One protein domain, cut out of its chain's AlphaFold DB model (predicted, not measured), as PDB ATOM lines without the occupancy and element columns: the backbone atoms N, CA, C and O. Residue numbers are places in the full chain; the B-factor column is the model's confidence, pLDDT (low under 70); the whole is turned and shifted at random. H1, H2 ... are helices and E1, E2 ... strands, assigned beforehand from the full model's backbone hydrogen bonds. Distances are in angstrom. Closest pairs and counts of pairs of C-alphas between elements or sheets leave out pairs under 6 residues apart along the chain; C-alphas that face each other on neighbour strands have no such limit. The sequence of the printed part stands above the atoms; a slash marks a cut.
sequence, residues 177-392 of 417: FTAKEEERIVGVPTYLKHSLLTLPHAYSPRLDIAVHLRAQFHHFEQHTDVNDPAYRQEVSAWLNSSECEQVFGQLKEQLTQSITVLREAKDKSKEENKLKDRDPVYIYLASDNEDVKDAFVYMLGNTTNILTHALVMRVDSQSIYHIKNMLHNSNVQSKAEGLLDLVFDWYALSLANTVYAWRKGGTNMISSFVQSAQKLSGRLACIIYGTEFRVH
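This is residues 177 to 392 of the 417 residues of an uncharacterized protein of archaeon (UniProt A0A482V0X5). A strongly twisted six-stranded sheet is the core of a three-layered body: it curls round the long helix H5 on one face, where H6 packs too, and H9 and H10 cover the other face. The longest axis reaches from the far end of H5 to the link between H8 and H9. The printed part has 216 residues with ten named helices and six named strands, in the order H1 H2 E1 H3 H4 H5 E2 H6 H7 E3 H8 H9 E4 H10 E5 E6. The sheet's order is E3 E2 E1 E4 E5 E6, mixed, and the class is mixed, helices and strands. The whole is compact, with a radius of gyration of the C-alphas of 17.5 A and spans of 56 by 41 by 31 A.

The sheet runs from edge strand E3, residues 310 to 315, through E2, 281 to 287, E1, 207 to 214, E4, 352 to 359, and E5, 381 to 385, to edge strand E6, 388 to 391. E5 and E6 form an antiparallel hairpin, with N 385 and O 388 2.9 A apart; the other neighbours are parallel. Within hydrogen-bond range are N 313 and O 283 of E3 and E2, 2.7 A, N 211 and O 284 of E1 and E2, 2.8 A, N 212 and O 356 of E1 and E4, 2.8 A, and N 382 and O 355 of E5 and E4, 2.8 A. H5, residues 242 to 273, and H6, 290 to 301, are on the same face; they only just touch, with 3 pairs of C-alphas within 8 A, the closest Phe 248 and Phe 296, 6.8 A. H4, 229 to 239, touches H6 at a shallow tilt of 27 degrees, closest C-alphas Leu 239 and Val 292, 7.1 A. On the opposite face H9, 333 to 351, touches H10, 368 to 377, with its residues 346 to 351 alone, at a steep tilt of 49 degrees; C-alphas Ser 350 and Ala 373 are closest, 4.2 A. H1, 179 to 183, H2, 190 to 198, H3, 218 to 221, H7, 304 to 307, and H8, 325 to 328, are not on the sheet. Every O i to N i+4 pair is within hydrogen-bond range in H1, H2, H4, H5, H6 and H10, and 13 of 15 in H9; H3, H7 and H8 are too short for one.

H1 begins at C-alpha 179 (30.970, 1.744, 25.653). H5 spans 45.7 A, H9 28.1 A and E1 19.8 A. E6 ends at C-alpha 391 (63.515, 2.858, 3.898).

The C-alphas farthest apart, Glu 272 and Ser 330, are 57.1 A apart. The printed part has no cut, and no link is long. Its mean pLDDT is 84.3; 41 residues are under 70, among them 319 to 337 and 380 to 392.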
ATOM      1  N   PHE A 177      33.288   8.816  25.859       84.50
ATOM      2  CA  PHE A 177      33.031   7.787  24.863       84.50
ATOM      3  C   PHE A 177      31.848   6.931  25.290       84.50
ATOM      4  O   PHE A 177      31.579   6.746  26.477       84.50
ATOM      5  N   THR A 178      31.121   6.416  24.308       86.94
ATOM      6  CA  THR A 178      30.169   5.334  24.554       86.94
ATOM      7  C   THR A 178      30.933   4.021  24.736       86.94
ATOM      8  O   THR A 178      32.003   3.844  24.155       86.94
ATOM      9  N   ALA A 179      30.366   3.070  25.485       85.69
ATOM     10  CA  ALA A 179      30.970   1.744  25.653       85.69
ATOM     11  C   ALA A 179      31.282   1.080  24.298       85.69
ATOM     12  O   ALA A 179      32.376   0.565  24.104       85.69
ATOM     13  N   LYS A 180      30.372   1.214  23.323       86.12
ATOM     14  CA  LYS A 180      30.556   0.699  21.961       86.12
ATOM     15  C   LYS A 180      31.784   1.279  21.258       86.12
ATOM     16  O   LYS A 180      32.473   0.551  20.560       86.12
ATOM     17  N   GLU A 181      32.061   2.572  21.417       87.75
ATOM     18  CA  GLU A 181      33.235   3.201  20.794       87.75
ATOM     19  C   GLU A 181      34.546   2.671  21.390       87.75
ATOM     20  O   GLU A 181      35.490   2.410  20.650       87.75
ATOM     21  N   GLU A 182      34.607   2.460  22.708       87.75
ATOM     22  CA  GLU A 182      35.797   1.892  23.359       87.75
ATOM     23  C   GLU A 182      35.959   0.380  23.126       87.75
ATOM     24  O   GLU A 182      37.081  -0.143  23.140       87.75
ATOM     25  N   GLU A 183      34.849  -0.336  22.939       89.94
ATOM     26  CA  GLU A 183      34.821  -1.768  22.620       89.94
ATOM     27  C   GLU A 183      35.388  -2.058  21.228       89.94
ATOM     28  O   GLU A 183      36.042  -3.087  21.064       89.94
ATOM     29  N   ARG A 184      35.233  -1.138  20.263       91.06
ATOM     30  CA  ARG A 184      35.825  -1.276  18.919       91.06
ATOM     31  C   ARG A 184      37.348  -1.275  18.930       91.06
ATOM     32  O   ARG A 184      37.964  -1.856  18.046       91.06
ATOM     33  N   ILE A 185      37.992  -0.648  19.912       93.88
ATOM     34  CA  ILE A 185      39.448  -0.742  20.047       93.88
ATOM     35  C   ILE A 185      39.760  -2.078  20.729       93.88
ATOM     36  O   ILE A 185      39.486  -2.278  21.919       93.88
ATOM     37  N   VAL A 186      40.343  -3.003  19.970       95.00
ATOM     38  CA  VAL A 186      40.582  -4.389  20.394       95.00
ATOM     39  C   VAL A 186      42.072  -4.725  20.431       95.00
ATOM     40  O   VAL A 186      42.909  -3.997  19.899       95.00
ATOM     41  N   GLY A 187      42.405  -5.845  21.079       93.12
ATOM     42  CA  GLY A 187      43.755  -6.419  21.075       93.12
ATOM     43  C   GLY A 187      44.729  -5.852  22.111       93.12
ATOM     44  O   GLY A 187      45.881  -6.277  22.167       93.12
ATOM     45  N   VAL A 188      44.273  -4.935  22.971       93.19
ATOM     46  CA  VAL A 188      45.064  -4.360  24.072       93.19
ATOM     47  C   VAL A 188      44.255  -4.220  25.368       93.19
ATOM     48  O   VAL A 188      43.025  -4.126  25.320       93.19
ATOM     49  N   PRO A 189      44.921  -4.168  26.539       92.50
ATOM     50  CA  PRO A 189      44.256  -3.965  27.823       92.50
ATOM     51  C   PRO A 189      43.516  -2.625  27.920       92.50
ATOM     52  O   PRO A 189      43.959  -1.613  27.375       92.50
ATOM     53  N   THR A 190      42.441  -2.587  28.713       92.00
ATOM     54  CA  THR A 190      41.593  -1.396  28.904       92.00
ATOM     55  C   THR A 190      42.366  -0.155  29.349       92.00
ATOM     56  O   THR A 190      42.079   0.934  28.865       92.00
ATOM     57  N   TYR A 191      43.380  -0.295  30.212       91.50
ATOM     58  CA  TYR A 191      44.171   0.854  30.670       91.50
ATOM     59  C   TYR A 191      44.926   1.540  29.520       91.50
ATOM     60  O   TYR A 191      45.043   2.766  29.508       91.50
ATOM     61  N   LEU A 192      45.416   0.768  28.540       93.12
ATOM     62  CA  LEU A 192      46.138   1.305  27.391       93.12
ATOM     63  C   LEU A 192      45.164   2.025  26.458       93.12
ATOM     64  O   LEU A 192      45.431   3.156  26.063       93.12
ATOM     65  N   LYS A 193      44.002   1.413  26.193       93.06
ATOM     66  CA  LYS A 193      42.911   2.040  25.428       93.06
ATOM     67  C   LYS A 193      42.516   3.376  26.034       93.06
ATOM     68  O   LYS A 193      42.546   4.396  25.355       93.06
ATOM     69  N   HIS A 194      42.239   3.374  27.333       91.19
ATOM     70  CA  HIS A 194      41.862   4.573  28.060       91.19
ATOM     71  C   HIS A 194      42.950   5.649  27.958       91.19
ATOM     72  O   HIS A 194      42.652   6.775  27.585       91.19
ATOM     73  N   SER A 195      44.219   5.293  28.180       92.94
ATOM     74  CA  SER A 195      45.345   6.237  28.104       92.94
ATOM     75  C   SER A 195      45.525   6.856  26.711       92.94
ATOM     76  O   SER A 195      45.872   8.029  26.598       92.94
ATOM     77  N   LEU A 196      45.291   6.092  25.641       94.38
ATOM     78  CA  LEU A 196      45.348   6.604  24.266       94.38
ATOM     79  C   LEU A 196      44.237   7.622  23.983       94.38
ATOM     80  O   LEU A 196      44.469   8.587  23.261       94.38
ATOM     81  N   LEU A 197      43.052   7.413  24.558       93.88
ATOM     82  CA  LEU A 197      41.891   8.274  24.352       93.88
ATOM     83  C   LEU A 197      41.913   9.518  25.252       93.88
ATOM     84  O   LEU A 197      41.504  10.591  24.816       93.88
ATOM     85  N   THR A 198      42.387   9.405  26.495       93.44
ATOM     86  CA  THR A 198      42.221  10.459  27.512       93.44
ATOM     87  C   THR A 198      43.460  11.295  27.789       93.44
ATOM     88  O   THR A 198      43.339  12.358  28.400       93.44
ATOM     89  N   LEU A 199      44.644  10.876  27.332       95.19
ATOM     90  CA  LEU A 199      45.860  11.677  27.473       95.19
ATOM     91  C   LEU A 199      46.084  12.580  26.251       95.19
ATOM     92  O   LEU A 199      45.781  12.182  25.125       95.19
ATOM     93  N   PRO A 200      46.650  13.788  26.441       95.38
ATOM     94  CA  PRO A 200      47.162  14.585  25.332       95.38
ATOM     95  C   PRO A 200      48.234  13.819  24.547       95.38
ATOM     96  O   PRO A 200      48.978  13.039  25.139       95.38
ATOM     97  N   HIS A 201      48.395  14.109  23.252       94.94
ATOM     98  CA  HIS A 201      49.318  13.387  22.354       94.94
ATOM     99  C   HIS A 201      50.747  13.305  22.890       94.94
ATOM    100  O   HIS A 201      51.380  12.254  22.817       94.94
ATOM    101  N   ALA A 202      51.225  14.387  23.507       92.94
ATOM    102  CA  ALA A 202      52.557  14.457  24.104       92.94
ATOM    103  C   ALA A 202      52.771  13.489  25.286       92.94
ATOM    104  O   ALA A 202      53.914  13.166  25.598       92.94
ATOM    105  N   TYR A 203      51.691  13.045  25.935       95.19
ATOM    106  CA  TYR A 203      51.707  12.151  27.097       95.19
ATOM    107  C   TYR A 203      51.079  10.782  26.811       95.19
ATOM    108  O   TYR A 203      51.195   9.882  27.642       95.19
ATOM    109  N   SER A 204      50.416  10.606  25.666       95.06
ATOM    110  CA  SER A 204      49.852   9.319  25.273       95.06
ATOM    111  C   SER A 204      50.952   8.257  25.142       95.06
ATOM    112  O   SER A 204      52.054   8.550  24.661       95.06
ATOM    113  N   PRO A 205      50.663   7.006  25.538       94.38
ATOM    114  CA  PRO A 205      51.621   5.920  25.423       94.38
ATOM    115  C   PRO A 205      52.008   5.707  23.961       94.38
ATOM    116  O   PRO A 205      51.169   5.687  23.060       94.38
ATOM    117  N   ARG A 206      53.311   5.558  23.736       94.44
ATOM    118  CA  ARG A 206      53.872   5.281  22.415       94.44
ATOM    119  C   ARG A 206      53.623   3.822  22.054       94.44
ATOM    120  O   ARG A 206      53.720   2.944  22.908       94.44
ATOM    121  N   LEU A 207      53.353   3.577  20.780       95.69
ATOM    122  CA  LEU A 207      53.270   2.230  20.225       95.69
ATOM    123  C   LEU A 207      54.631   1.858  19.638       95.69
ATOM    124  O   LEU A 207      55.362   2.719  19.139       95.69
ATOM    125  N   ASP A 208      54.994   0.583  19.704       95.06
ATOM    126  CA  ASP A 208      56.293   0.141  19.207       95.06
ATOM    127  C   ASP A 208      56.300   0.150  17.674       95.06
ATOM    128  O   ASP A 208      57.177   0.745  17.045       95.06
ATOM    129  N   ILE A 209      55.278  -0.455  17.071       95.44
ATOM    130  CA  ILE A 209      55.151  -0.601  15.624       95.44
ATOM    131  C   ILE A 209      53.730  -0.229  15.200       95.44
ATOM    132  O   ILE A 209      52.771  -0.508  15.914       95.44
ATOM    133  N   ALA A 210      53.575   0.354  14.017       96.19
ATOM    134  CA  ALA A 210      52.307   0.387  13.309       96.19
ATOM    135  C   ALA A 210      52.457  -0.140  11.882       96.19
ATOM    136  O   ALA A 210      53.501   0.017  11.250       96.19
ATOM    137  N   VAL A 211      51.396  -0.749  11.373       95.62
ATOM    138  CA  VAL A 211      51.273  -1.245  10.006       95.62
ATOM    139  C   VAL A 211      50.065  -0.571   9.375       95.62
ATOM    140  O   VAL A 211      48.986  -0.557   9.960       95.62
ATOM    141  N   HIS A 212      50.245  -0.014   8.183       95.06
ATOM    142  CA  HIS A 212      49.171   0.583   7.402       95.06
ATOM    143  C   HIS A 212      49.093  -0.065   6.019       95.06
ATOM    144  O   HIS A 212      49.976   0.129   5.176       95.06
ATOM    145  N   LEU A 213      48.007  -0.797   5.776       93.00
ATOM    146  CA  LEU A 213      47.719  -1.481   4.517       93.00
ATOM    147  C   LEU A 213      46.722  -0.669   3.693       93.00
ATOM    148  O   LEU A 213      45.527  -0.677   3.977       93.00
ATOM    149  N   ARG A 214      47.209   0.024   2.661       89.94
ATOM    150  CA  ARG A 214      46.360   0.730   1.697       89.94
ATOM    151  C   ARG A 214      46.049  -0.173   0.507       89.94
ATOM    152  O   ARG A 214      46.755  -0.129  -0.501       89.94
ATOM    153  N   ALA A 215      45.022  -0.995   0.634       88.00
ATOM    154  CA  ALA A 215      44.569  -1.911  -0.395       88.00
ATOM    155  C   ALA A 215      43.881  -1.198  -1.565       88.00
ATOM    156  O   ALA A 215      44.037  -1.664  -2.681       88.00
ATOM    157  N   GLN A 216      43.185  -0.069  -1.370       81.19
ATOM    158  CA  GLN A 216      42.594   0.766  -2.437       81.19
ATOM    159  C   GLN A 216      42.055  -0.028  -3.658       81.19
ATOM    160  O   GLN A 216      42.516   0.141  -4.792       81.19
ATOM    161  N   PHE A 217      41.100  -0.928  -3.419       85.44
ATOM    162  CA  PHE A 217      40.419  -1.709  -4.461       85.44
ATOM    163  C   PHE A 217      39.649  -0.815  -5.449       85.44
ATOM    164  O   PHE A 217      39.359   0.340  -5.145       85.44
ATOM    165  N   HIS A 218      39.317  -1.297  -6.649       79.12
ATOM    166  CA  HIS A 218      38.696  -0.449  -7.680       79.12
ATOM    167  C   HIS A 218      37.373   0.169  -7.203       79.12
ATOM    168  O   HIS A 218      37.134   1.371  -7.348       79.12
ATOM    169  N   HIS A 219      36.563  -0.651  -6.540       72.81
ATOM    170  CA  HIS A 219      35.288  -0.259  -5.945       72.81
ATOM    171  C   HIS A 219      35.426   0.738  -4.779       72.81
ATOM    172  O   HIS A 219      34.490   1.486  -4.489       72.81
ATOM    173  N   PHE A 220      36.609   0.832  -4.163       68.38
ATOM    174  CA  PHE A 220      36.891   1.809  -3.108       68.38
ATOM    175  C   PHE A 220      36.811   3.252  -3.626       68.38
ATOM    176  O   PHE A 220      36.220   4.114  -2.980       68.38
ATOM    177  N   GLU A 221      37.352   3.531  -4.819       68.25
ATOM    178  CA  GLU A 221      37.293   4.879  -5.414       68.25
ATOM    179  C   GLU A 221      35.903   5.220  -5.972       68.25
ATOM    180  O   GLU A 221      35.583   6.394  -6.162       68.25
ATOM    181  N   GLN A 222      35.074   4.201  -6.216       69.94
ATOM    182  CA  GLN A 222      33.703   4.352  -6.701       69.94
ATOM    183  C   GLN A 222      32.667   4.462  -5.576       69.94
ATOM    184  O   GLN A 222      31.493   4.673  -5.867       69.94
ATOM    185  N   HIS A 223      33.088   4.363  -4.311       69.88
ATOM    186  CA  HIS A 223      32.203   4.412  -3.142       69.88
ATOM    187  C   HIS A 223      31.125   3.314  -3.163       69.88
ATOM    188  O   HIS A 223      29.974   3.547  -2.790       69.88
ATOM    189  N   THR A 224      31.489   2.121  -3.634       71.38
ATOM    190  CA  THR A 224      30.579   0.973  -3.691       71.38
ATOM    191  C   THR A 224      30.272   0.443  -2.279       71.38
ATOM    192  O   THR A 224      31.088   0.578  -1.366       71.38
ATOM    193  N   ASP A 225      29.087  -0.145  -2.087       75.94
ATOM    194  CA  ASP A 225      28.697  -0.808  -0.835       75.94
ATOM    195  C   ASP A 225      29.692  -1.931  -0.480       75.94
ATOM    196  O   ASP A 225      30.111  -2.697  -1.348       75.94
ATOM    197  N   VAL A 226      30.051  -2.068   0.800       76.62
ATOM    198  CA  VAL A 226      30.957  -3.130   1.283       76.62
ATOM    199  C   VAL A 226      30.395  -4.544   1.071       76.62
ATOM    200  O   VAL A 226      31.126  -5.535   1.093       76.62
ATOM    201  N   ASN A 227      29.086  -4.654   0.859       82.25
ATOM    202  CA  ASN A 227      28.380  -5.893   0.567       82.25
ATOM    203  C   ASN A 227      28.215  -6.157  -0.933       82.25
ATOM    204  O   ASN A 227      27.633  -7.180  -1.296       82.25
ATOM    205  N   ASP A 228      28.718  -5.271  -1.795       85.25
ATOM    206  CA  ASP A 228      28.663  -5.461  -3.238       85.25
ATOM    207  C   ASP A 228      29.411  -6.747  -3.650       85.25
ATOM    208  O   ASP A 228      30.574  -6.942  -3.269       85.25
ATOM    209  N   PRO A 229      28.769  -7.656  -4.410       90.44
ATOM    210  CA  PRO A 229      29.385  -8.923  -4.788       90.44
ATOM    211  C   PRO A 229      30.668  -8.775  -5.608       90.44
ATOM    212  O   PRO A 229      31.583  -9.576  -5.426       90.44
ATOM    213  N   ALA A 230      30.757  -7.771  -6.488       90.06
ATOM    214  CA  ALA A 230      31.942  -7.546  -7.310       90.06
ATOM    215  C   ALA A 230      33.101  -7.018  -6.457       90.06
ATOM    216  O   ALA A 230      34.223  -7.512  -6.581       90.06
ATOM    217  N   TYR A 231      32.819  -6.114  -5.513       87.69
ATOM    218  CA  TYR A 231      33.808  -5.677  -4.529       87.69
ATOM    219  C   TYR A 231      34.331  -6.844  -3.686       87.69
ATOM    220  O   TYR A 231      35.539  -7.062  -3.608       87.69
ATOM    221  N   ARG A 232      33.436  -7.653  -3.109       90.69
ATOM    222  CA  ARG A 232      33.824  -8.834  -2.319       90.69
ATOM    223  C   ARG A 232      34.616  -9.850  -3.139       90.69
ATOM    224  O   ARG A 232      35.554 -10.457  -2.623       90.69
ATOM    225  N   GLN A 233      34.266 -10.027  -4.412       94.31
ATOM    226  CA  GLN A 233      35.022 -10.875  -5.328       94.31
ATOM    227  C   GLN A 233      36.426 -10.315  -5.590       94.31
ATOM    228  O   GLN A 233      37.374 -11.094  -5.581       94.31
ATOM    229  N   GLU A 234      36.586  -9.000  -5.780       92.88
ATOM    230  CA  GLU A 234      37.899  -8.357  -5.949       92.88
ATOM    231  C   GLU A 234      38.782  -8.561  -4.709       92.88
ATOM    232  O   GLU A 234      39.929  -8.997  -4.833       92.88
ATOM    233  N   VAL A 235      38.237  -8.299  -3.516       92.62
ATOM    234  CA  VAL A 235      38.939  -8.476  -2.235       92.62
ATOM    235  C   VAL A 235      39.365  -9.933  -2.056       92.62
ATOM    236  O   VAL A 235      40.538 -10.210  -1.805       92.62
ATOM    237  N   SER A 236      38.441 -10.876  -2.254       95.69
ATOM    238  CA  SER A 236      38.718 -12.311  -2.150       95.69
ATOM    239  C   SER A 236      39.750 -12.779  -3.180       95.69
ATOM    240  O   SER A 236      40.678 -13.513  -2.841       95.69
ATOM    241  N   ALA A 237      39.649 -12.328  -4.433       95.69
ATOM    242  CA  ALA A 237      40.621 -12.659  -5.472       95.69
ATOM    243  C   ALA A 237      42.024 -12.153  -5.113       95.69
ATOM    244  O   ALA A 237      43.002 -12.870  -5.316       95.69
ATOM    245  N   TRP A 238      42.128 -10.950  -4.539       94.88
ATOM    246  CA  TRP A 238      43.406 -10.415  -4.078       94.88
ATOM    247  C   TRP A 238      43.955 -11.184  -2.874       94.88
ATOM    248  O   TRP A 238      45.124 -11.557  -2.899       94.88
ATOM    249  N   LEU A 239      43.131 -11.493  -1.867       96.56
ATOM    250  CA  LEU A 239      43.552 -12.272  -0.694       96.56
ATOM    251  C   LEU A 239      44.098 -13.662  -1.063       96.56
ATOM    252  O   LEU A 239      44.992 -14.165  -0.390       96.56
ATOM    253  N   ASN A 240      43.594 -14.250  -2.151       97.25
ATOM    254  CA  ASN A 240      44.044 -15.536  -2.691       97.25
ATOM    255  C   ASN A 240      45.147 -15.410  -3.762       97.25
ATOM    256  O   ASN A 240      45.511 -16.401  -4.396       97.25
ATOM    257  N   SER A 241      45.652 -14.202  -4.013       95.25
ATOM    258  CA  SER A 241      46.686 -13.956  -5.019       95.25
ATOM    259  C   SER A 241      48.096 -14.121  -4.451       95.25
ATOM    260  O   SER A 241      48.339 -13.921  -3.258       95.25
ATOM    261  N   SER A 242      49.056 -14.389  -5.337       94.19
ATOM    262  CA  SER A 242      50.482 -14.386  -4.994       94.19
ATOM    263  C   SER A 242      50.986 -13.008  -4.546       94.19
ATOM    264  O   SER A 242      51.944 -12.933  -3.781       94.19
ATOM    265  N   GLU A 243      50.337 -11.917  -4.977       91.00
ATOM    266  CA  GLU A 243      50.658 -10.562  -4.512       91.00
ATOM    267  C   GLU A 243      50.387 -10.429  -3.007       91.00
ATOM    268  O   GLU A 243      51.258  -9.972  -2.268       91.00
ATOM    269  N   CYS A 244      49.211 -10.859  -2.538       92.88
ATOM    270  CA  CYS A 244      48.871 -10.832  -1.115       92.88
ATOM    271  C   CYS A 244      49.814 -11.722  -0.300       92.88
ATOM    272  O   CYS A 244      50.373 -11.258   0.694       92.88
ATOM    273  N   GLU A 245      50.051 -12.962  -0.746       93.88
ATOM    274  CA  GLU A 245      50.981 -13.885  -0.082       93.88
ATOM    275  C   GLU A 245      52.371 -13.257   0.085       93.88
ATOM    276  O   GLU A 245      52.946 -13.275   1.176       93.88
ATOM    277  N   GLN A 246      52.880 -12.629  -0.973       91.12
ATOM    278  CA  GLN A 246      54.171 -11.963  -0.950       91.12
ATOM    279  C   GLN A 246      54.193 -10.759  -0.001       91.12
ATOM    280  O   GLN A 246      55.101 -10.651   0.825       91.12
ATOM    281  N   VAL A 247      53.207  -9.862  -0.091       91.00
ATOM    282  CA  VAL A 247      53.122  -8.664   0.762       91.00
ATOM    283  C   VAL A 247      53.012  -9.061   2.233       91.00
ATOM    284  O   VAL A 247      53.732  -8.526   3.081       91.00
ATOM    285  N   PHE A 248      52.151 -10.031   2.548       94.38
ATOM    286  CA  PHE A 248      51.972 -10.535   3.906       94.38
ATOM    287  C   PHE A 248      53.235 -11.228   4.415       94.38
ATOM    288  O   PHE A 248      53.635 -10.984   5.554       94.38
ATOM    289  N   GLY A 249      53.895 -12.034   3.579       93.12
ATOM    290  CA  GLY A 249      55.161 -12.686   3.903       93.12
ATOM    291  C   GLY A 249      56.268 -11.685   4.239       93.12
ATOM    292  O   GLY A 249      56.920 -11.814   5.275       93.12
ATOM    293  N   GLN A 250      56.424 -10.637   3.427       90.75
ATOM    294  CA  GLN A 250      57.422  -9.591   3.657       90.75
ATOM    295  C   GLN A 250      57.139  -8.783   4.922       90.75
ATOM    296  O   GLN A 250      58.035  -8.580   5.742       90.75
ATOM    297  N   LEU A 251      55.893  -8.346   5.128       92.56
ATOM    298  CA  LEU A 251      55.516  -7.644   6.355       92.56
ATOM    299  C   LEU A 251      55.748  -8.517   7.587       92.56
ATOM    300  O   LEU A 251      56.285  -8.037   8.580       92.56
ATOM    301  N   LYS A 252      55.386  -9.802   7.523       93.12
ATOM    302  CA  LYS A 252      55.619 -10.764   8.604       93.12
ATOM    303  C   LYS A 252      57.100 -10.886   8.946       93.12
ATOM    304  O   LYS A 252      57.450 -10.855  10.126       93.12
ATOM    305  N   GLU A 253      57.963 -11.046   7.945       91.62
ATOM    306  CA  GLU A 253      59.410 -11.158   8.140       91.62
ATOM    307  C   GLU A 253      59.965  -9.903   8.829       91.62
ATOM    308  O   GLU A 253      60.632  -9.997   9.861       91.62
ATOM    309  N   GLN A 254      59.589  -8.725   8.332       90.62
ATOM    310  CA  GLN A 254      60.021  -7.439   8.880       90.62
ATOM    311  C   GLN A 254      59.514  -7.203  10.305       90.62
ATOM    312  O   GLN A 254      60.266  -6.755  11.172       90.62
ATOM    313  N   LEU A 255      58.254  -7.547  10.575       92.19
ATOM    314  CA  LEU A 255      57.693  -7.493  11.921       92.19
ATOM    315  C   LEU A 255      58.434  -8.446  12.858       92.19
ATOM    316  O   LEU A 255      58.795  -8.044  13.957       92.19
ATOM    317  N   THR A 256      58.715  -9.674  12.423       92.44
ATOM    318  CA  THR A 256      59.453 -10.663  13.225       92.44
ATOM    319  C   THR A 256      60.842 -10.145  13.593       92.44
ATOM    320  O   THR A 256      61.247 -10.234  14.756       92.44
ATOM    321  N   GLN A 257      61.552  -9.550  12.632       91.44
ATOM    322  CA  GLN A 257      62.864  -8.954  12.865       91.44
ATOM    323  C   GLN A 257      62.782  -7.796  13.869       91.44
ATOM    324  O   GLN A 257      63.509  -7.788  14.863       91.44
ATOM    325  N   SER A 258      61.864  -6.850  13.661       91.94
ATOM    326  CA  SER A 258      61.711  -5.689  14.547       91.94
ATOM    327  C   SER A 258      61.269  -6.065  15.953       91.94
ATOM    328  O   SER A 258      61.806  -5.532  16.921       91.94
ATOM    329  N   ILE A 259      60.337  -7.011  16.090       92.50
ATOM    330  CA  ILE A 259      59.926  -7.548  17.391       92.50
ATOM    331  C   ILE A 259      61.134  -8.160  18.098       92.50
ATOM    332  O   ILE A 259      61.342  -7.874  19.270       92.50
ATOM    333  N   THR A 260      61.951  -8.953  17.402       92.25
ATOM    334  CA  THR A 260      63.151  -9.570  17.994       92.25
ATOM    335  C   THR A 260      64.103  -8.508  18.551       92.25
ATOM    336  O   THR A 260      64.430  -8.550  19.736       92.25
ATOM    337  N   VAL A 261      64.444  -7.489  17.756       91.94
ATOM    338  CA  VAL A 261      65.328  -6.388  18.183       91.94
ATOM    339  C   VAL A 261      64.738  -5.600  19.359       91.94
ATOM    340  O   VAL A 261      65.430  -5.307  20.334       91.94
ATOM    341  N   LEU A 262      63.448  -5.259  19.297       91.81
ATOM    342  CA  LEU A 262      62.779  -4.512  20.365       91.81
ATOM    343  C   LEU A 262      62.739  -5.306  21.667       91.81
ATOM    344  O   LEU A 262      62.880  -4.733  22.745       91.81
ATOM    345  N   ARG A 263      62.572  -6.623  21.580       89.56
ATOM    346  CA  ARG A 263      62.586  -7.496  22.748       89.56
ATOM    347  C   ARG A 263      63.948  -7.581  23.394       89.56
ATOM    348  O   ARG A 263      64.015  -7.432  24.605       89.56
ATOM    349  N   GLU A 264      65.006  -7.765  22.615       90.81
ATOM    350  CA  GLU A 264      66.373  -7.764  23.143       90.81
ATOM    351  C   GLU A 264      66.673  -6.448  23.876       90.81
ATOM    352  O   GLU A 264      67.210  -6.454  24.985       90.81
ATOM    353  N   ALA A 265      66.237  -5.314  23.314       88.50
ATOM    354  CA  ALA A 265      66.367  -4.011  23.960       88.50
ATOM    355  C   ALA A 265      65.543  -3.900  25.261       88.50
ATOM    356  O   ALA A 265      66.041  -3.383  26.265       88.50
ATOM    357  N   LYS A 266      64.295  -4.395  25.268       88.00
ATOM    358  CA  LYS A 266      63.427  -4.401  26.460       88.00
ATOM    359  C   LYS A 266      63.954  -5.340  27.551       88.00
ATOM    360  O   LYS A 266      63.948  -4.959  28.717       88.00
ATOM    361  N   ASP A 267      64.440  -6.525  27.188       87.50
ATOM    362  CA  ASP A 267      65.006  -7.503  28.124       87.50
ATOM    363  C   ASP A 267      66.276  -6.946  28.788       87.50
ATOM    364  O   ASP A 267      66.392  -6.994  30.012       87.50
ATOM    365  N   LYS A 268      67.159  -6.290  28.022       87.94
ATOM    366  CA  LYS A 268      68.334  -5.604  28.581       87.94
ATOM    367  C   LYS A 268      67.948  -4.492  29.568       87.94
ATOM    368  O   LYS A 268      68.469  -4.437  30.678       87.94
ATOM    369  N   SER A 269      66.995  -3.634  29.199       85.00
ATOM    370  CA  SER A 269      66.497  -2.566  30.083       85.00
ATOM    371  C   SER A 269      65.837  -3.119  31.354       85.00
ATOM    372  O   SER A 269      65.957  -2.547  32.439       85.00
ATOM    373  N   LYS A 270      65.151  -4.262  31.254       83.56
ATOM    374  CA  LYS A 270      64.535  -4.945  32.397       83.56
ATOM    375  C   LYS A 270      65.579  -5.445  33.391       83.56
ATOM    376  O   LYS A 270      65.384  -5.265  34.593       83.56
ATOM    377  N   GLU A 271      66.652  -6.068  32.906       84.06
ATOM    378  CA  GLU A 271      67.759  -6.538  33.746       84.06
ATOM    379  C   GLU A 271      68.402  -5.379  34.515       84.06
ATOM    380  O   GLU A 271      68.635  -5.489  35.720       84.06
ATOM    381  N   GLU A 272      68.587  -4.238  33.850       85.56
ATOM    382  CA  GLU A 272      69.111  -3.013  34.459       85.56
ATOM    383  C   GLU A 272      68.156  -2.437  35.527       85.56
ATOM    384  O   GLU A 272      68.603  -2.005  36.592       85.56
ATOM    385  N   ASN A 273      66.838  -2.495  35.294       84.88
ATOM    386  CA  ASN A 273      65.819  -1.881  36.158       84.88
ATOM    387  C   ASN A 273      65.157  -2.829  37.181       84.88
ATOM    388  O   ASN A 273      64.310  -2.391  37.960       84.88
ATOM    389  N   LYS A 274      65.518  -4.119  37.207       85.06
ATOM    390  CA  LYS A 274      64.953  -5.152  38.108       85.06
ATOM    391  C   LYS A 274      63.416  -5.263  38.069       85.06
ATOM    392  O   LYS A 274      62.784  -5.581  39.081       85.06
ATOM    393  N   LEU A 275      62.799  -5.012  36.914       79.88
ATOM    394  CA  LEU A 275      61.346  -5.143  36.743       79.88
ATOM    395  C   LEU A 275      60.933  -6.626  36.722       79.88
ATOM    396  O   LEU A 275      61.697  -7.486  36.282       79.88
ATOM    397  N   LYS A 276      59.727  -6.949  37.210       70.44
ATOM    398  CA  LYS A 276      59.249  -8.343  37.333       70.44
ATOM    399  C   LYS A 276      58.598  -8.872  36.054       70.44
ATOM    400  O   LYS A 276      58.940  -9.974  35.624       70.44
ATOM    401  N   ASP A 277      57.788  -8.063  35.380       75.44
ATOM    402  CA  ASP A 277      57.049  -8.479  34.181       75.44
ATOM    403  C   ASP A 277      57.710  -7.999  32.886       75.44
ATOM    404  O   ASP A 277      58.555  -7.105  32.890       75.44
ATOM    405  N   ARG A 278      57.434  -8.702  31.780       75.62
ATOM    406  CA  ARG A 278      57.883  -8.305  30.439       75.62
ATOM    407  C   ARG A 278      56.763  -7.524  29.769       75.62
ATOM    408  O   ARG A 278      55.709  -8.100  29.512       75.62
ATOM    409  N   ASP A 279      57.018  -6.264  29.438       85.50
ATOM    410  CA  ASP A 279      56.090  -5.499  28.610       85.50
ATOM    411  C   ASP A 279      56.082  -6.065  27.182       85.50
ATOM    412  O   ASP A 279      57.155  -6.243  26.586       85.50
ATOM    413  N   PRO A 280      54.901  -6.349  26.605       91.81
ATOM    414  CA  PRO A 280      54.811  -6.847  25.243       91.81
ATOM    415  C   PRO A 280      55.241  -5.773  24.237       91.81
ATOM    416  O   PRO A 280      55.346  -4.584  24.548       91.81
ATOM    417  N   VAL A 281      55.494  -6.190  23.000       94.00
ATOM    418  CA  VAL A 281      55.617  -5.272  21.863       94.00
ATOM    419  C   VAL A 281      54.215  -4.884  21.392       94.00
ATOM    420  O   VAL A 281      53.417  -5.753  21.051       94.00
ATOM    421  N   TYR A 282      53.896  -3.594  21.364       95.94
ATOM    422  CA  TYR A 282      52.587  -3.111  20.918       95.94
ATOM    423  C   TYR A 282      52.608  -2.788  19.425       95.94
ATOM    424  O   TYR A 282      53.348  -1.905  18.982       95.94
ATOM    425  N   ILE A 283      51.778  -3.490  18.656       96.31
ATOM    426  CA  ILE A 283      51.660  -3.334  17.206       96.31
ATOM    427  C   ILE A 283      50.286  -2.761  16.894       96.31
ATOM    428  O   ILE A 283      49.286  -3.364  17.259       96.31
ATOM    429  N   TYR A 284      50.218  -1.635  16.194       97.56
ATOM    430  CA  TYR A 284      48.970  -1.143  15.626       97.56
ATOM    431  C   TYR A 284      48.782  -1.620  14.192       97.56
ATOM    432  O   TYR A 284      49.733  -1.599  13.414       97.56
ATOM    433  N   LEU A 285      47.563  -1.987  13.815       96.69
ATOM    434  CA  LEU A 285      47.225  -2.336  12.442       96.69
ATOM    435  C   LEU A 285      46.039  -1.506  11.946       96.69
ATOM    436  O   LEU A 285      44.934  -1.617  12.474       96.69
ATOM    437  N   ALA A 286      46.278  -0.749  10.878       94.94
ATOM    438  CA  ALA A 286      45.273  -0.021  10.117       94.94
ATOM    439  C   ALA A 286      45.203  -0.554   8.683       94.94
ATOM    440  O   ALA A 286      46.222  -0.901   8.074       94.94
ATOM    441  N   SER A 287      44.002  -0.565   8.114       92.62
ATOM    442  CA  SER A 287      43.798  -0.806   6.691       92.62
ATOM    443  C   SER A 287      42.568  -0.059   6.207       92.62
ATOM    444  O   SER A 287      41.624   0.136   6.962       92.62
ATOM    445  N   ASP A 288      42.569   0.317   4.934       87.44
ATOM    446  CA  ASP A 288      41.365   0.756   4.234       87.44
ATOM    447  C   ASP A 288      40.490  -0.426   3.767       87.44
ATOM    448  O   ASP A 288      39.601  -0.223   2.943       87.44
ATOM    449  N   ASN A 289      40.726  -1.649   4.267       88.94
ATOM    450  CA  ASN A 289      39.854  -2.808   4.091       88.94
ATOM    451  C   ASN A 289      39.874  -3.756   5.313       88.94
ATOM    452  O   ASN A 289      40.930  -4.247   5.714       88.94
ATOM    453  N   GLU A 290      38.697  -4.037   5.886       88.44
ATOM    454  CA  GLU A 290      38.562  -4.879   7.087       88.44
ATOM    455  C   GLU A 290      38.923  -6.348   6.838       88.44
ATOM    456  O   GLU A 290      39.646  -6.924   7.645       88.44
ATOM    457  N   ASP A 291      38.532  -6.934   5.701       92.00
ATOM    458  CA  ASP A 291      38.863  -8.329   5.367       92.00
ATOM    459  C   ASP A 291      40.383  -8.525   5.217       92.00
ATOM    460  O   ASP A 291      40.951  -9.522   5.667       92.00
ATOM    461  N   VAL A 292      41.074  -7.544   4.625       93.62
ATOM    462  CA  VAL A 292      42.542  -7.513   4.524       93.62
ATOM    463  C   VAL A 292      43.179  -7.390   5.905       93.62
ATOM    464  O   VAL A 292      44.148  -8.095   6.205       93.62
ATOM    465  N   LYS A 293      42.628  -6.530   6.766       93.56
ATOM    466  CA  LYS A 293      43.078  -6.369   8.151       93.56
ATOM    467  C   LYS A 293      42.914  -7.670   8.943       93.56
ATOM    468  O   LYS A 293      43.849  -8.081   9.628       93.56
ATOM    469  N   ASP A 294      41.768  -8.334   8.827       93.75
ATOM    470  CA  ASP A 294      41.463  -9.612   9.474       93.75
ATOM    471  C   ASP A 294      42.361 -10.742   8.986       93.75
ATOM    472  O   ASP A 294      42.960 -11.442   9.805       93.75
ATOM    473  N   ALA A 295      42.530 -10.878   7.672       95.69
ATOM    474  CA  ALA A 295      43.415 -11.878   7.089       95.69
ATOM    475  C   ALA A 295      44.866 -11.694   7.562       95.69
ATOM    476  O   ALA A 295      45.547 -12.672   7.888       95.69
ATOM    477  N   PHE A 296      45.337 -10.446   7.661       95.62
ATOM    478  CA  PHE A 296      46.683 -10.163   8.154       95.62
ATOM    479  C   PHE A 296      46.832 -10.492   9.647       95.62
ATOM    480  O   PHE A 296      47.807 -11.138  10.032       95.62
ATOM    481  N   VAL A 297      45.855 -10.130  10.493       93.75
ATOM    482  CA  VAL A 297      45.857 -10.515  11.920       93.75
ATOM    483  C   VAL A 297      45.825 -12.029  12.088       93.75
ATOM    484  O   VAL A 297      46.587 -12.560  12.893       93.75
ATOM    485  N   TYR A 298      45.001 -12.733  11.313       94.06
ATOM    486  CA  TYR A 298      44.933 -14.192  11.332       94.06
ATOM    487  C   TYR A 298      46.287 -14.826  10.972       94.06
ATOM    488  O   TYR A 298      46.767 -15.723  11.668       94.06
ATOM    489  N   MET A 299      46.960 -14.307   9.942       93.38
ATOM    490  CA  MET A 299      48.297 -14.751   9.541       93.38
ATOM    491  C   MET A 299      49.345 -14.517  10.644       93.38
ATOM    492  O   MET A 299      50.143 -15.416  10.946       93.38
ATOM    493  N   LEU A 300      49.327 -13.344  11.291       90.94
ATOM    494  CA  LEU A 300      50.188 -13.069  12.446       90.94
ATOM    495  C   LEU A 300      49.868 -14.017  13.608       90.94
ATOM    496  O   LEU A 300      50.786 -14.496  14.275       90.94
ATOM    497  N   GLY A 301      48.587 -14.336  13.804       86.31
ATOM    498  CA  GLY A 301      48.109 -15.210  14.865       86.31
ATOM    499  C   GLY A 301      48.571 -16.658  14.744       86.31
ATOM    500  O   GLY A 301      48.961 -17.278  15.732       86.31
ATOM    501  N   ASN A 302      48.647 -17.162  13.516       83.06
ATOM    502  CA  ASN A 302      49.190 -18.488  13.222       83.06
ATOM    503  C   ASN A 302      50.723 -18.568  13.353       83.06
ATOM    504  O   ASN A 302      51.311 -19.635  13.183       83.06
ATOM    505  N   THR A 303      51.396 -17.455  13.662       76.88
ATOM    506  CA  THR A 303      52.846 -17.405  13.853       76.88
ATOM    507  C   THR A 303      53.170 -17.395  15.347       76.88
ATOM    508  O   THR A 303      53.213 -16.342  15.986       76.88
ATOM    509  N   THR A 304      53.450 -18.574  15.908       65.94
ATOM    510  CA  THR A 304      53.689 -18.803  17.351       65.94
ATOM    511  C   THR A 304      54.729 -17.867  17.987       65.94
ATOM    512  O   THR A 304      54.603 -17.519  19.161       65.94
ATOM    513  N   ASN A 305      55.722 -17.394  17.229       68.69
ATOM    514  CA  ASN A 305      56.772 -16.500  17.736       68.69
ATOM    515  C   ASN A 305      56.340 -15.032  17.908       68.69
ATOM    516  O   ASN A 305      56.948 -14.316  18.705       68.69
ATOM    517  N   ILE A 306      55.321 -14.571  17.174       73.12
ATOM    518  CA  ILE A 306      54.885 -13.166  17.195       73.12
ATOM    519  C   ILE A 306      53.918 -12.936  18.359       73.12
ATOM    520  O   ILE A 306      54.173 -12.085  19.207       73.12
ATOM    521  N   LEU A 307      52.852 -13.738  18.459       71.88
ATOM    522  CA  LEU A 307      51.826 -13.553  19.496       71.88
ATOM    523  C   LEU A 307      52.303 -13.837  20.921       71.88
ATOM    524  O   LEU A 307      51.718 -13.343  21.879       71.88
ATOM    525  N   THR A 308      53.371 -14.612  21.087       79.44
ATOM    526  CA  THR A 308      53.966 -14.849  22.409       79.44
ATOM    527  C   THR A 308      54.595 -13.592  23.004       79.44
ATOM    528  O   THR A 308      54.842 -13.543  24.208       79.44
ATOM    529  N   HIS A 309      54.852 -12.567  22.187       84.19
ATOM    530  CA  HIS A 309      55.633 -11.406  22.602       84.19
ATOM    531  C   HIS A 309      55.074 -10.061  22.148       84.19
ATOM    532  O   HIS A 309      55.625  -9.022  22.522       84.19
ATOM    533  N   ALA A 310      54.012 -10.066  21.351       91.31
ATOM    534  CA  ALA A 310      53.396  -8.867  20.825       91.31
ATOM    535  C   ALA A 310      51.881  -8.877  21.032       91.31
ATOM    536  O   ALA A 310      51.231  -9.918  20.947       91.31
ATOM    537  N   LEU A 311      51.330  -7.689  21.260       94.00
ATOM    538  CA  LEU A 311      49.898  -7.430  21.265       94.00
ATOM    539  C   LEU A 311      49.545  -6.617  20.024       94.00
ATOM    540  O   LEU A 311      50.116  -5.549  19.796       94.00
ATOM    541  N   VAL A 312      48.612  -7.132  19.224       95.19
ATOM    542  CA  VAL A 312      48.151  -6.480  17.996       95.19
ATOM    543  C   VAL A 312      46.877  -5.702  18.297       95.19
ATOM    544  O   VAL A 312      45.817  -6.290  18.481       95.19
ATOM    545  N   MET A 313      46.993  -4.379  18.342       96.25
ATOM    546  CA  MET A 313      45.897  -3.428  18.471       96.25
ATOM    547  C   MET A 313      45.318  -3.069  17.104       96.25
ATOM    548  O   MET A 313      46.058  -2.848  16.145       96.25
ATOM    549  N   ARG A 314      43.997  -2.917  17.038       95.75
ATOM    550  CA  ARG A 314      43.290  -2.353  15.882       95.75
ATOM    551  C   ARG A 314      41.945  -1.778  16.308       95.75
ATOM    552  O   ARG A 314      41.443  -2.121  17.378       95.75
ATOM    553  N   VAL A 315      41.359  -0.956  15.449       93.50
ATOM    554  CA  VAL A 315      39.927  -0.647  15.514       93.50
ATOM    555  C   VAL A 315      39.174  -1.718  14.735       93.50
ATOM    556  O   VAL A 315      39.558  -2.020  13.611       93.50
ATOM    557  N   ASP A 316      38.153  -2.313  15.333       90.31
ATOM    558  CA  ASP A 316      37.206  -3.229  14.700       90.31
ATOM    559  C   ASP A 316      36.018  -2.414  14.180       90.31
ATOM    560  O   ASP A 316      35.228  -1.891  14.971       90.31
ATOM    561  N   SER A 317      35.942  -2.224  12.862       82.56
ATOM    562  CA  SER A 317      34.933  -1.363  12.240       82.56
ATOM    563  C   SER A 317      34.008  -2.184  11.347       82.56
ATOM    564  O   SER A 317      34.423  -3.130  10.691       82.56
ATOM    565  N   GLN A 318      32.726  -1.818  11.293       70.50
ATOM    566  CA  GLN A 318      31.762  -2.524  10.437       70.50
ATOM    567  C   GLN A 318      31.922  -2.179   8.949       70.50
ATOM    568  O   GLN A 318      31.406  -2.886   8.086       70.50
ATOM    569  N   SER A 319      32.572  -1.056   8.639       66.31
ATOM    570  CA  SER A 319      32.776  -0.587   7.272       66.31
ATOM    571  C   SER A 319      33.896   0.443   7.219       66.31
ATOM    572  O   SER A 319      34.106   1.188   8.177       66.31
ATOM    573  N   ILE A 320      34.570   0.533   6.072       65.44
ATOM    574  CA  ILE A 320      35.647   1.502   5.890       65.44
ATOM    575  C   ILE A 320      35.046   2.880   5.664       65.44
ATOM    576  O   ILE A 320      34.285   3.119   4.721       65.44
ATOM    577  N   TYR A 321      35.436   3.820   6.513       66.81
ATOM    578  CA  TYR A 321      35.012   5.194   6.371       66.81
ATOM    579  C   TYR A 321      35.861   5.941   5.351       66.81
ATOM    580  O   TYR A 321      37.010   6.300   5.614       66.81
ATOM    581  N   HIS A 322      35.281   6.237   4.186       66.06
ATOM    582  CA  HIS A 322      35.906   7.146   3.237       66.06
ATOM    583  C   HIS A 322      35.327   8.545   3.358       66.06
ATOM    584  O   HIS A 322      34.122   8.755   3.247       66.06
ATOM    585  N   ILE A 323      36.192   9.539   3.521       65.94
ATOM    586  CA  ILE A 323      35.719  10.880   3.840       65.94
ATOM    587  C   ILE A 323      34.992  11.579   2.686       65.94
ATOM    588  O   ILE A 323      34.150  12.442   2.920       65.94
ATOM    589  N   LYS A 324      35.229  11.139   1.440       63.88
ATOM    590  CA  LYS A 324      34.419  11.549   0.279       63.88
ATOM    591  C   LYS A 324      32.931  11.190   0.464       63.88
ATOM    592  O   LYS A 324      32.076  11.896  -0.058       63.88
ATOM    593  N   ASN A 325      32.606  10.171   1.270       58.25
ATOM    594  CA  ASN A 325      31.224   9.772   1.568       58.25
ATOM    595  C   ASN A 325      30.511  10.731   2.533       58.25
ATOM    596  O   ASN A 325      29.279  10.722   2.586       58.25
ATOM    597  N   MET A 326      31.245  11.574   3.278       60.16
ATOM    598  CA  MET A 326      30.649  12.522   4.230       60.16
ATOM    599  C   MET A 326      29.682  13.493   3.564       60.16
ATOM    600  O   MET A 326      28.652  13.827   4.157       60.16
ATOM    601  N   LEU A 327      30.017  13.923   2.347       56.97
ATOM    602  CA  LEU A 327      29.258  14.916   1.595       56.97
ATOM    603  C   LEU A 327      28.057  14.301   0.859       56.97
ATOM    604  O   LEU A 327      27.086  15.007   0.608       56.97
ATOM    605  N   HIS A 328      28.082  12.996   0.555       54.44
ATOM    606  CA  HIS A 328      27.085  12.363  -0.319       54.44
ATOM    607  C   HIS A 328      25.957  11.611   0.400       54.44
ATOM    608  O   HIS A 328      24.832  11.625  -0.089       54.44
ATOM    609  N   ASN A 329      26.198  10.995   1.561       49.31
ATOM    610  CA  ASN A 329      25.163  10.207   2.245       49.31
ATOM    611  C   ASN A 329      24.667  10.934   3.487       49.31
ATOM    612  O   ASN A 329      25.434  11.111   4.409       49.31
ATOM    613  N   SER A 330      23.410  11.368   3.567       44.16
ATOM    614  CA  SER A 330      22.862  12.154   4.693       44.16
ATOM    615  C   SER A 330      22.514  11.347   5.957       44.16
ATOM    616  O   SER A 330      22.148  11.949   6.964       44.16
ATOM    617  N   ASN A 331      22.670  10.017   5.968       49.72
ATOM    618  CA  ASN A 331      22.373   9.197   7.149       49.72
ATOM    619  C   ASN A 331      23.443   9.385   8.242       49.72
ATOM    620  O   ASN A 331      24.591   8.977   8.105       49.72
ATOM    621  N   VAL A 332      23.049  10.057   9.326       46.94
ATOM    622  CA  VAL A 332      23.925  10.685  10.335       46.94
ATOM    623  C   VAL A 332      24.605   9.689  11.290       46.94
ATOM    624  O   VAL A 332      25.686   9.980  11.794       46.94
ATOM    625  N   GLN A 333      24.031   8.504  11.529       42.66
ATOM    626  CA  GLN A 333      24.559   7.566  12.534       42.66
ATOM    627  C   GLN A 333      25.806   6.789  12.079       42.66
ATOM    628  O   GLN A 333      26.735   6.650  12.868       42.66
ATOM    629  N   SER A 334      25.901   6.382  10.809       50.88
ATOM    630  CA  SER A 334      27.112   5.734  10.270       50.88
ATOM    631  C   SER A 334      28.274   6.712  10.045       50.88
ATOM    632  O   SER A 334      29.418   6.295   9.876       50.88
ATOM    633  N   LYS A 335      28.009   8.030  10.074       54.84
ATOM    634  CA  LYS A 335      29.044   9.058   9.886       54.84
ATOM    635  C   LYS A 335      29.980   9.222  11.070       54.84
ATOM    636  O   LYS A 335      31.160   9.481  10.855       54.84
ATOM    637  N   ALA A 336      29.438   9.150  12.284       54.59
ATOM    638  CA  ALA A 336      30.183   9.450  13.501       54.59
ATOM    639  C   ALA A 336      31.119   8.301  13.896       54.59
ATOM    640  O   ALA A 336      32.250   8.555  14.300       54.59
ATOM    641  N   GLU A 337      30.668   7.052  13.731       64.31
ATOM    642  CA  GLU A 337      31.480   5.869  14.039       64.31
ATOM    643  C   GLU A 337      32.692   5.783  13.113       64.31
ATOM    644  O   GLU A 337      33.825   5.767  13.586       64.31
ATOM    645  N   GLY A 338      32.467   5.867  11.800       79.88
ATOM    646  CA  GLY A 338      33.549   5.742  10.835       79.88
ATOM    647  C   GLY A 338      34.590   6.869  10.895       79.88
ATOM    648  O   GLY A 338      35.781   6.618  10.711       79.88
ATOM    649  N   LEU A 339      34.183   8.111  11.191       85.12
ATOM    650  CA  LEU A 339      35.154   9.197  11.344       85.12
ATOM    651  C   LEU A 339      36.005   9.024  12.605       85.12
ATOM    652  O   LEU A 339      37.201   9.301  12.563       85.12
ATOM    653  N   LEU A 340      35.412   8.577  13.716       89.50
ATOM    654  CA  LEU A 340      36.157   8.301  14.945       89.50
ATOM    655  C   LEU A 340      37.221   7.234  14.708       89.50
ATOM    656  O   LEU A 340      38.368   7.434  15.101       89.50
ATOM    657  N   ASP A 341      36.852   6.162  14.013       90.88
ATOM    658  CA  ASP A 341      37.746   5.059  13.680       90.88
ATOM    659  C   ASP A 341      38.909   5.553  12.790       90.88
ATOM    660  O   ASP A 341      40.074   5.322  13.109       90.88
ATOM    661  N   LEU A 342      38.618   6.364  11.760       90.44
ATOM    662  CA  LEU A 342      39.633   6.987  10.898       90.44
ATOM    663  C   LEU A 342      40.573   7.939  11.663       90.44
ATOM    664  O   LEU A 342      41.781   7.971  11.416       90.44
ATOM    665  N   VAL A 343      40.033   8.752  12.574       93.62
ATOM    666  CA  VAL A 343      40.835   9.670  13.400       93.62
ATOM    667  C   VAL A 343      41.715   8.880  14.365       93.62
ATOM    668  O   VAL A 343      42.884   9.232  14.545       93.62
ATOM    669  N   PHE A 344      41.193   7.800  14.947       94.94
ATOM    670  CA  PHE A 344      41.962   6.918  15.814       94.94
ATOM    671  C   PHE A 344      43.072   6.193  15.046       94.94
ATOM    672  O   PHE A 344      44.206   6.181  15.523       94.94
ATOM    673  N   ASP A 345      42.799   5.691  13.837       95.00
ATOM    674  CA  ASP A 345      43.812   5.104  12.952       95.00
ATOM    675  C   ASP A 345      44.985   6.059  12.728       95.00
ATOM    676  O   ASP A 345      46.149   5.700  12.936       95.00
ATOM    677  N   TRP A 346      44.683   7.302  12.343       95.81
ATOM    678  CA  TRP A 346      45.707   8.322  12.127       95.81
ATOM    679  C   TRP A 346      46.495   8.615  13.408       95.81
ATOM    680  O   TRP A 346      47.727   8.707  13.395       95.81
ATOM    681  N   TYR A 347      45.787   8.748  14.531       96.75
ATOM    682  CA  TYR A 347      46.380   9.064  15.822       96.75
ATOM    683  C   TYR A 347      47.319   7.957  16.307       96.75
ATOM    684  O   TYR A 347      48.460   8.245  16.672       96.75
ATOM    685  N   ALA A 348      46.896   6.695  16.239       96.62
ATOM    686  CA  ALA A 348      47.707   5.544  16.616       96.62
ATOM    687  C   ALA A 348      48.961   5.413  15.734       96.62
ATOM    688  O   ALA A 348      50.056   5.191  16.256       96.62
ATOM    689  N   LEU A 349      48.851   5.665  14.421       96.19
ATOM    690  CA  LEU A 349      50.015   5.758  13.527       96.19
ATOM    691  C   LEU A 349      50.990   6.860  13.968       96.19
ATOM    692  O   LEU A 349      52.203   6.657  13.949       96.19
ATOM    693  N   SER A 350      50.480   8.012  14.415       96.31
ATOM    694  CA  SER A 350      51.321   9.117  14.897       96.31
ATOM    695  C   SER A 350      52.009   8.822  16.240       96.31
ATOM    696  O   SER A 350      53.016   9.447  16.591       96.31
ATOM    697  N   LEU A 351      51.502   7.842  16.995       96.50
ATOM    698  CA  LEU A 351      52.079   7.379  18.256       96.50
ATOM    699  C   LEU A 351      53.099   6.246  18.086       96.50
ATOM    700  O   LEU A 351      53.800   5.918  19.043       96.50
ATOM    701  N   ALA A 352      53.234   5.680  16.887       95.69
ATOM    702  CA  ALA A 352      54.146   4.575  16.628       95.69
ATOM    703  C   ALA A 352      55.605   5.025  16.466       95.69
ATOM    704  O   ALA A 352      55.900   6.080  15.890       95.69
ATOM    705  N   ASN A 353      56.540   4.221  16.980       92.88
ATOM    706  CA  ASN A 353      57.980   4.442  16.815       92.88
ATOM    707  C   ASN A 353      58.478   4.033  15.427       92.88
ATOM    708  O   ASN A 353      59.376   4.679  14.884       92.88
ATOM    709  N   THR A 354      57.869   3.004  14.846       92.38
ATOM    710  CA  THR A 354      58.128   2.541  13.484       92.38
ATOM    711  C   THR A 354      56.805   2.352  12.760       92.38
ATOM    712  O   THR A 354      55.881   1.770  13.319       92.38
ATOM    713  N   VAL A 355      56.713   2.825  11.517       92.50
ATOM    714  CA  VAL A 355      55.529   2.625  10.675       92.50
ATOM    715  C   VAL A 355      55.927   1.854   9.426       92.50
ATOM    716  O   VAL A 355      56.779   2.317   8.672       92.50
ATOM    717  N   TYR A 356      55.297   0.705   9.206       93.19
ATOM    718  CA  TYR A 356      55.343  -0.034   7.950       93.19
ATOM    719  C   TYR A 356      54.132   0.342   7.112       93.19
ATOM    720  O   TYR A 356      52.993   0.169   7.543       93.19
ATOM    721  N   ALA A 357      54.366   0.854   5.911       91.69
ATOM    722  CA  ALA A 357      53.294   1.224   5.001       91.69
ATOM    723  C   ALA A 357      53.382   0.417   3.709       91.69
ATOM    724  O   ALA A 357      54.449   0.319   3.099       91.69
ATOM    725  N   TRP A 358      52.239  -0.100   3.272       91.06
ATOM    726  CA  TRP A 358      52.075  -0.715   1.964       91.06
ATOM    727  C   TRP A 358      50.916  -0.058   1.215       91.06
ATOM    728  O   TRP A 358      49.950   0.417   1.823       91.06
ATOM    729  N   ARG A 359      51.026  -0.016  -0.115       87.06
ATOM    730  CA  ARG A 359      49.991   0.508  -1.003       87.06
ATOM    731  C   ARG A 359      49.848  -0.351  -2.259       87.06
ATOM    732  O   ARG A 359      50.812  -0.495  -3.013       87.06
ATOM    733  N   LYS A 360      48.629  -0.826  -2.528       84.56
ATOM    734  CA  LYS A 360      48.273  -1.522  -3.772       84.56
ATOM    735  C   LYS A 360      48.506  -0.625  -4.986       84.56
ATOM    736  O   LYS A 360      48.286   0.587  -4.939       84.56
ATOM    737  N   GLY A 361      48.954  -1.225  -6.085       77.88
ATOM    738  CA  GLY A 361      49.263  -0.513  -7.328       77.88
ATOM    739  C   GLY A 361      50.671   0.092  -7.378       77.88
ATOM    740  O   GLY A 361      51.001   0.761  -8.353       77.88
ATOM    741  N   GLY A 362      51.508  -0.137  -6.357       62.91
ATOM    742  CA  GLY A 362      52.963   0.025  -6.461       62.91
ATOM    743  C   GLY A 362      53.467   1.450  -6.703       62.91
ATOM    744  O   GLY A 362      54.591   1.626  -7.166       62.91
ATOM    745  N   THR A 363      52.680   2.492  -6.413       65.25
ATOM    746  CA  THR A 363      53.198   3.863  -6.524       65.25
ATOM    747  C   THR A 363      54.333   4.055  -5.524       65.25
ATOM    748  O   THR A 363      54.156   3.729  -4.350       65.25
ATOM    749  N   ASN A 364      55.431   4.694  -5.935       66.81
ATOM    750  CA  ASN A 364      56.563   5.026  -5.059       66.81
ATOM    751  C   ASN A 364      56.222   6.044  -3.940       66.81
ATOM    752  O   ASN A 364      57.116   6.605  -3.319       66.81
ATOM    753  N   MET A 365      54.949   6.319  -3.655       73.00
ATOM    754  CA  MET A 365      54.518   7.329  -2.689       73.00
ATOM    755  C   MET A 365      53.721   6.706  -1.544       73.00
ATOM    756  O   MET A 365      52.712   6.030  -1.773       73.00
ATOM    757  N   ILE A 366      54.119   7.021  -0.308       81.38
ATOM    758  CA  ILE A 366      53.304   6.765   0.885       81.38
ATOM    759  C   ILE A 366      51.990   7.554   0.774       81.38
ATOM    760  O   ILE A 366      51.961   8.663   0.244       81.38
ATOM    761  N   SER A 367      50.901   7.018   1.323       86.88
ATOM    762  CA  SER A 367      49.684   7.790   1.588       86.88
ATOM    763  C   SER A 367      49.974   9.080   2.374       86.88
ATOM    764  O   SER A 367      50.642   9.028   3.403       86.88
ATOM    765  N   SER A 368      49.402  10.217   1.968       89.94
ATOM    766  CA  SER A 368      49.450  11.479   2.734       89.94
ATOM    767  C   SER A 368      48.956  11.317   4.181       89.94
ATOM    768  O   SER A 368      49.432  11.994   5.092       89.94
ATOM    769  N   PHE A 369      48.062  10.351   4.409       91.62
ATOM    770  CA  PHE A 369      47.590   9.937   5.730       91.62
ATOM    771  C   PHE A 369      48.731   9.434   6.625       91.62
ATOM    772  O   PHE A 369      48.941   9.957   7.713       91.62
ATOM    773  N   VAL A 370      49.532   8.486   6.135       92.50
ATOM    774  CA  VAL A 370      50.670   7.940   6.889       92.50
ATOM    775  C   VAL A 370      51.811   8.952   6.973       92.50
ATOM    776  O   VAL A 370      52.407   9.089   8.035       92.50
ATOM    777  N   GLN A 371      52.092   9.699   5.897       92.06
ATOM    778  CA  GLN A 371      53.152  10.719   5.905       92.06
ATOM    779  C   GLN A 371      52.905  11.778   6.986       92.06
ATOM    780  O   GLN A 371      53.813  12.128   7.730       92.06
ATOM    781  N   SER A 372      51.671  12.274   7.104       94.31
ATOM    782  CA  SER A 372      51.338  13.283   8.118       94.31
ATOM    783  C   SER A 372      51.416  12.720   9.540       94.31
ATOM    784  O   SER A 372      51.953  13.386  10.425       94.31
ATOM    785  N   ALA A 373      50.968  11.479   9.762       95.00
ATOM    786  CA  ALA A 373      51.101  10.806  11.055       95.00
ATOM    787  C   ALA A 373      52.578  10.611  11.447       95.00
ATOM    788  O   ALA A 373      52.983  10.910  12.572       95.00
ATOM    789  N   GLN A 374      53.404  10.177  10.493       92.00
ATOM    790  CA  GLN A 374      54.846  10.019  10.655       92.00
ATOM    791  C   GLN A 374      55.528  11.353  11.014       92.00
ATOM    792  O   GLN A 374      56.365  11.403  11.915       92.00
ATOM    793  N   LYS A 375      55.172  12.446  10.332       92.38
ATOM    794  CA  LYS A 375      55.753  13.769  10.600       92.38
ATOM    795  C   LYS A 375      55.433  14.265  12.011       92.38
ATOM    796  O   LYS A 375      56.318  14.791  12.681       92.38
ATOM    797  N   LEU A 376      54.217  14.022  12.516       94.62
ATOM    798  CA  LEU A 376      53.883  14.303  13.919       94.62
ATOM    799  C   LEU A 376      54.682  13.419  14.897       94.62
ATOM    800  O   LEU A 376      55.138  13.899  15.939       94.62
ATOM    801  N   SER A 377      54.888  12.138  14.571       91.44
ATOM    802  CA  SER A 377      55.644  11.219  15.431       91.44
ATOM    803  C   SER A 377      57.126  11.602  15.552       91.44
ATOM    804  O   SER A 377      57.759  11.305  16.570       91.44
ATOM    805  N   GLY A 378      57.676  12.284  14.540       84.75
ATOM    806  CA  GLY A 378      59.097  12.617  14.446       84.75
ATOM    807  C   GLY A 378      59.978  11.399  14.156       84.75
ATOM    808  O   GLY A 378      61.149  11.384  14.532       84.75
ATOM    809  N   ARG A 379      59.414  10.346  13.553       78.81
ATOM    810  CA  ARG A 379      60.119   9.100  13.212       78.81
ATOM    811  C   ARG A 379      60.127   8.861  11.703       78.81
ATOM    812  O   ARG A 379      59.436   9.534  10.947       78.81
ATOM    813  N   LEU A 380      60.943   7.911  11.249       65.81
ATOM    814  CA  LEU A 380      60.992   7.501   9.843       65.81
ATOM    815  C   LEU A 380      59.989   6.367   9.594       65.81
ATOM    816  O   LEU A 380      59.905   5.436  10.397       65.81
ATOM    817  N   ALA A 381      59.246   6.434   8.489       60.19
ATOM    818  CA  ALA A 381      58.452   5.310   8.005       60.19
ATOM    819  C   ALA A 381      59.290   4.419   7.085       60.19
ATOM    820  O   ALA A 381      60.098   4.891   6.278       60.19
ATOM    821  N   CYS A 382      59.049   3.119   7.176       69.75
ATOM    822  CA  CYS A 382      59.557   2.144   6.234       69.75
ATOM    823  C   CYS A 382      58.452   1.769   5.244       69.75
ATOM    824  O   CYS A 382      57.308   1.530   5.639       69.75
ATOM    825  N   ILE A 383      58.785   1.711   3.956       63.03
ATOM    826  CA  ILE A 383      57.806   1.444   2.903       63.03
ATOM    827  C   ILE A 383      58.116   0.119   2.235       63.03
ATOM    828  O   ILE A 383      59.268  -0.182   1.917       63.03
ATOM    829  N   ILE A 384      57.057  -0.634   1.967       59.97
ATOM    830  CA  ILE A 384      57.111  -1.835   1.142       59.97
ATOM    831  C   ILE A 384      56.481  -1.506  -0.209       59.97
ATOM    832  O   ILE A 384      55.293  -1.182  -0.283       59.97
ATOM    833  N   TYR A 385      57.284  -1.559  -1.272       59.44
ATOM    834  CA  TYR A 385      56.849  -1.306  -2.643       59.44
ATOM    835  C   TYR A 385      56.823  -2.606  -3.428       59.44
ATOM    836  O   TYR A 385      57.879  -3.110  -3.802       59.44
ATOM    837  N   GLY A 386      55.631  -3.126  -3.724       63.06
ATOM    838  CA  GLY A 386      55.512  -4.400  -4.433       63.06
ATOM    839  C   GLY A 386      56.326  -5.483  -3.722       63.06
ATOM    840  O   GLY A 386      55.957  -5.897  -2.630       63.06
ATOM    841  N   THR A 387      57.444  -5.884  -4.332       52.94
ATOM    842  CA  THR A 387      58.362  -6.921  -3.846       52.94
ATOM    843  C   THR A 387      59.618  -6.388  -3.139       52.94
ATOM    844  O   THR A 387      60.410  -7.192  -2.648       52.94
ATOM    845  N   GLU A 388      59.844  -5.073  -3.081       55.59
ATOM    846  CA  GLU A 388      61.060  -4.473  -2.520       55.59
ATOM    847  C   GLU A 388      60.776  -3.630  -1.274       55.59
ATOM    848  O   GLU A 388      59.894  -2.767  -1.244       55.59
ATOM    849  N   PHE A 389      61.607  -3.822  -0.252       56.53
ATOM    850  CA  PHE A 389      61.598  -2.999   0.948       56.53
ATOM    851  C   PHE A 389      62.503  -1.780   0.758       56.53
ATOM    852  O   PHE A 389      63.692  -1.919   0.463       56.53
ATOM    853  N   ARG A 390      61.971  -0.572   0.956       61.00
ATOM    854  CA  ARG A 390      62.764   0.660   0.920       61.00
ATOM    855  C   ARG A 390      62.496   1.495   2.160       61.00
ATOM    856  O   ARG A 390      61.373   1.907   2.447       61.00
ATOM    857  N   VAL A 391      63.568   1.811   2.877       58.47
ATOM    858  CA  VAL A 391      63.515   2.858   3.898       58.47
ATOM    859  C   VAL A 391      63.404   4.183   3.162       58.47
ATOM    860  O   VAL A 391      64.341   4.592   2.470       58.47
ATOM    861  N   HIS A 392      62.265   4.860   3.291       56.69
ATOM    862  CA  HIS A 392      62.126   6.189   2.718       56.69
ATOM    863  C   HIS A 392      62.861   7.176   3.610       56.69
ATOM    864  O   HIS A 392      62.329   7.712   4.578       56.69
TER     865      HIS A 392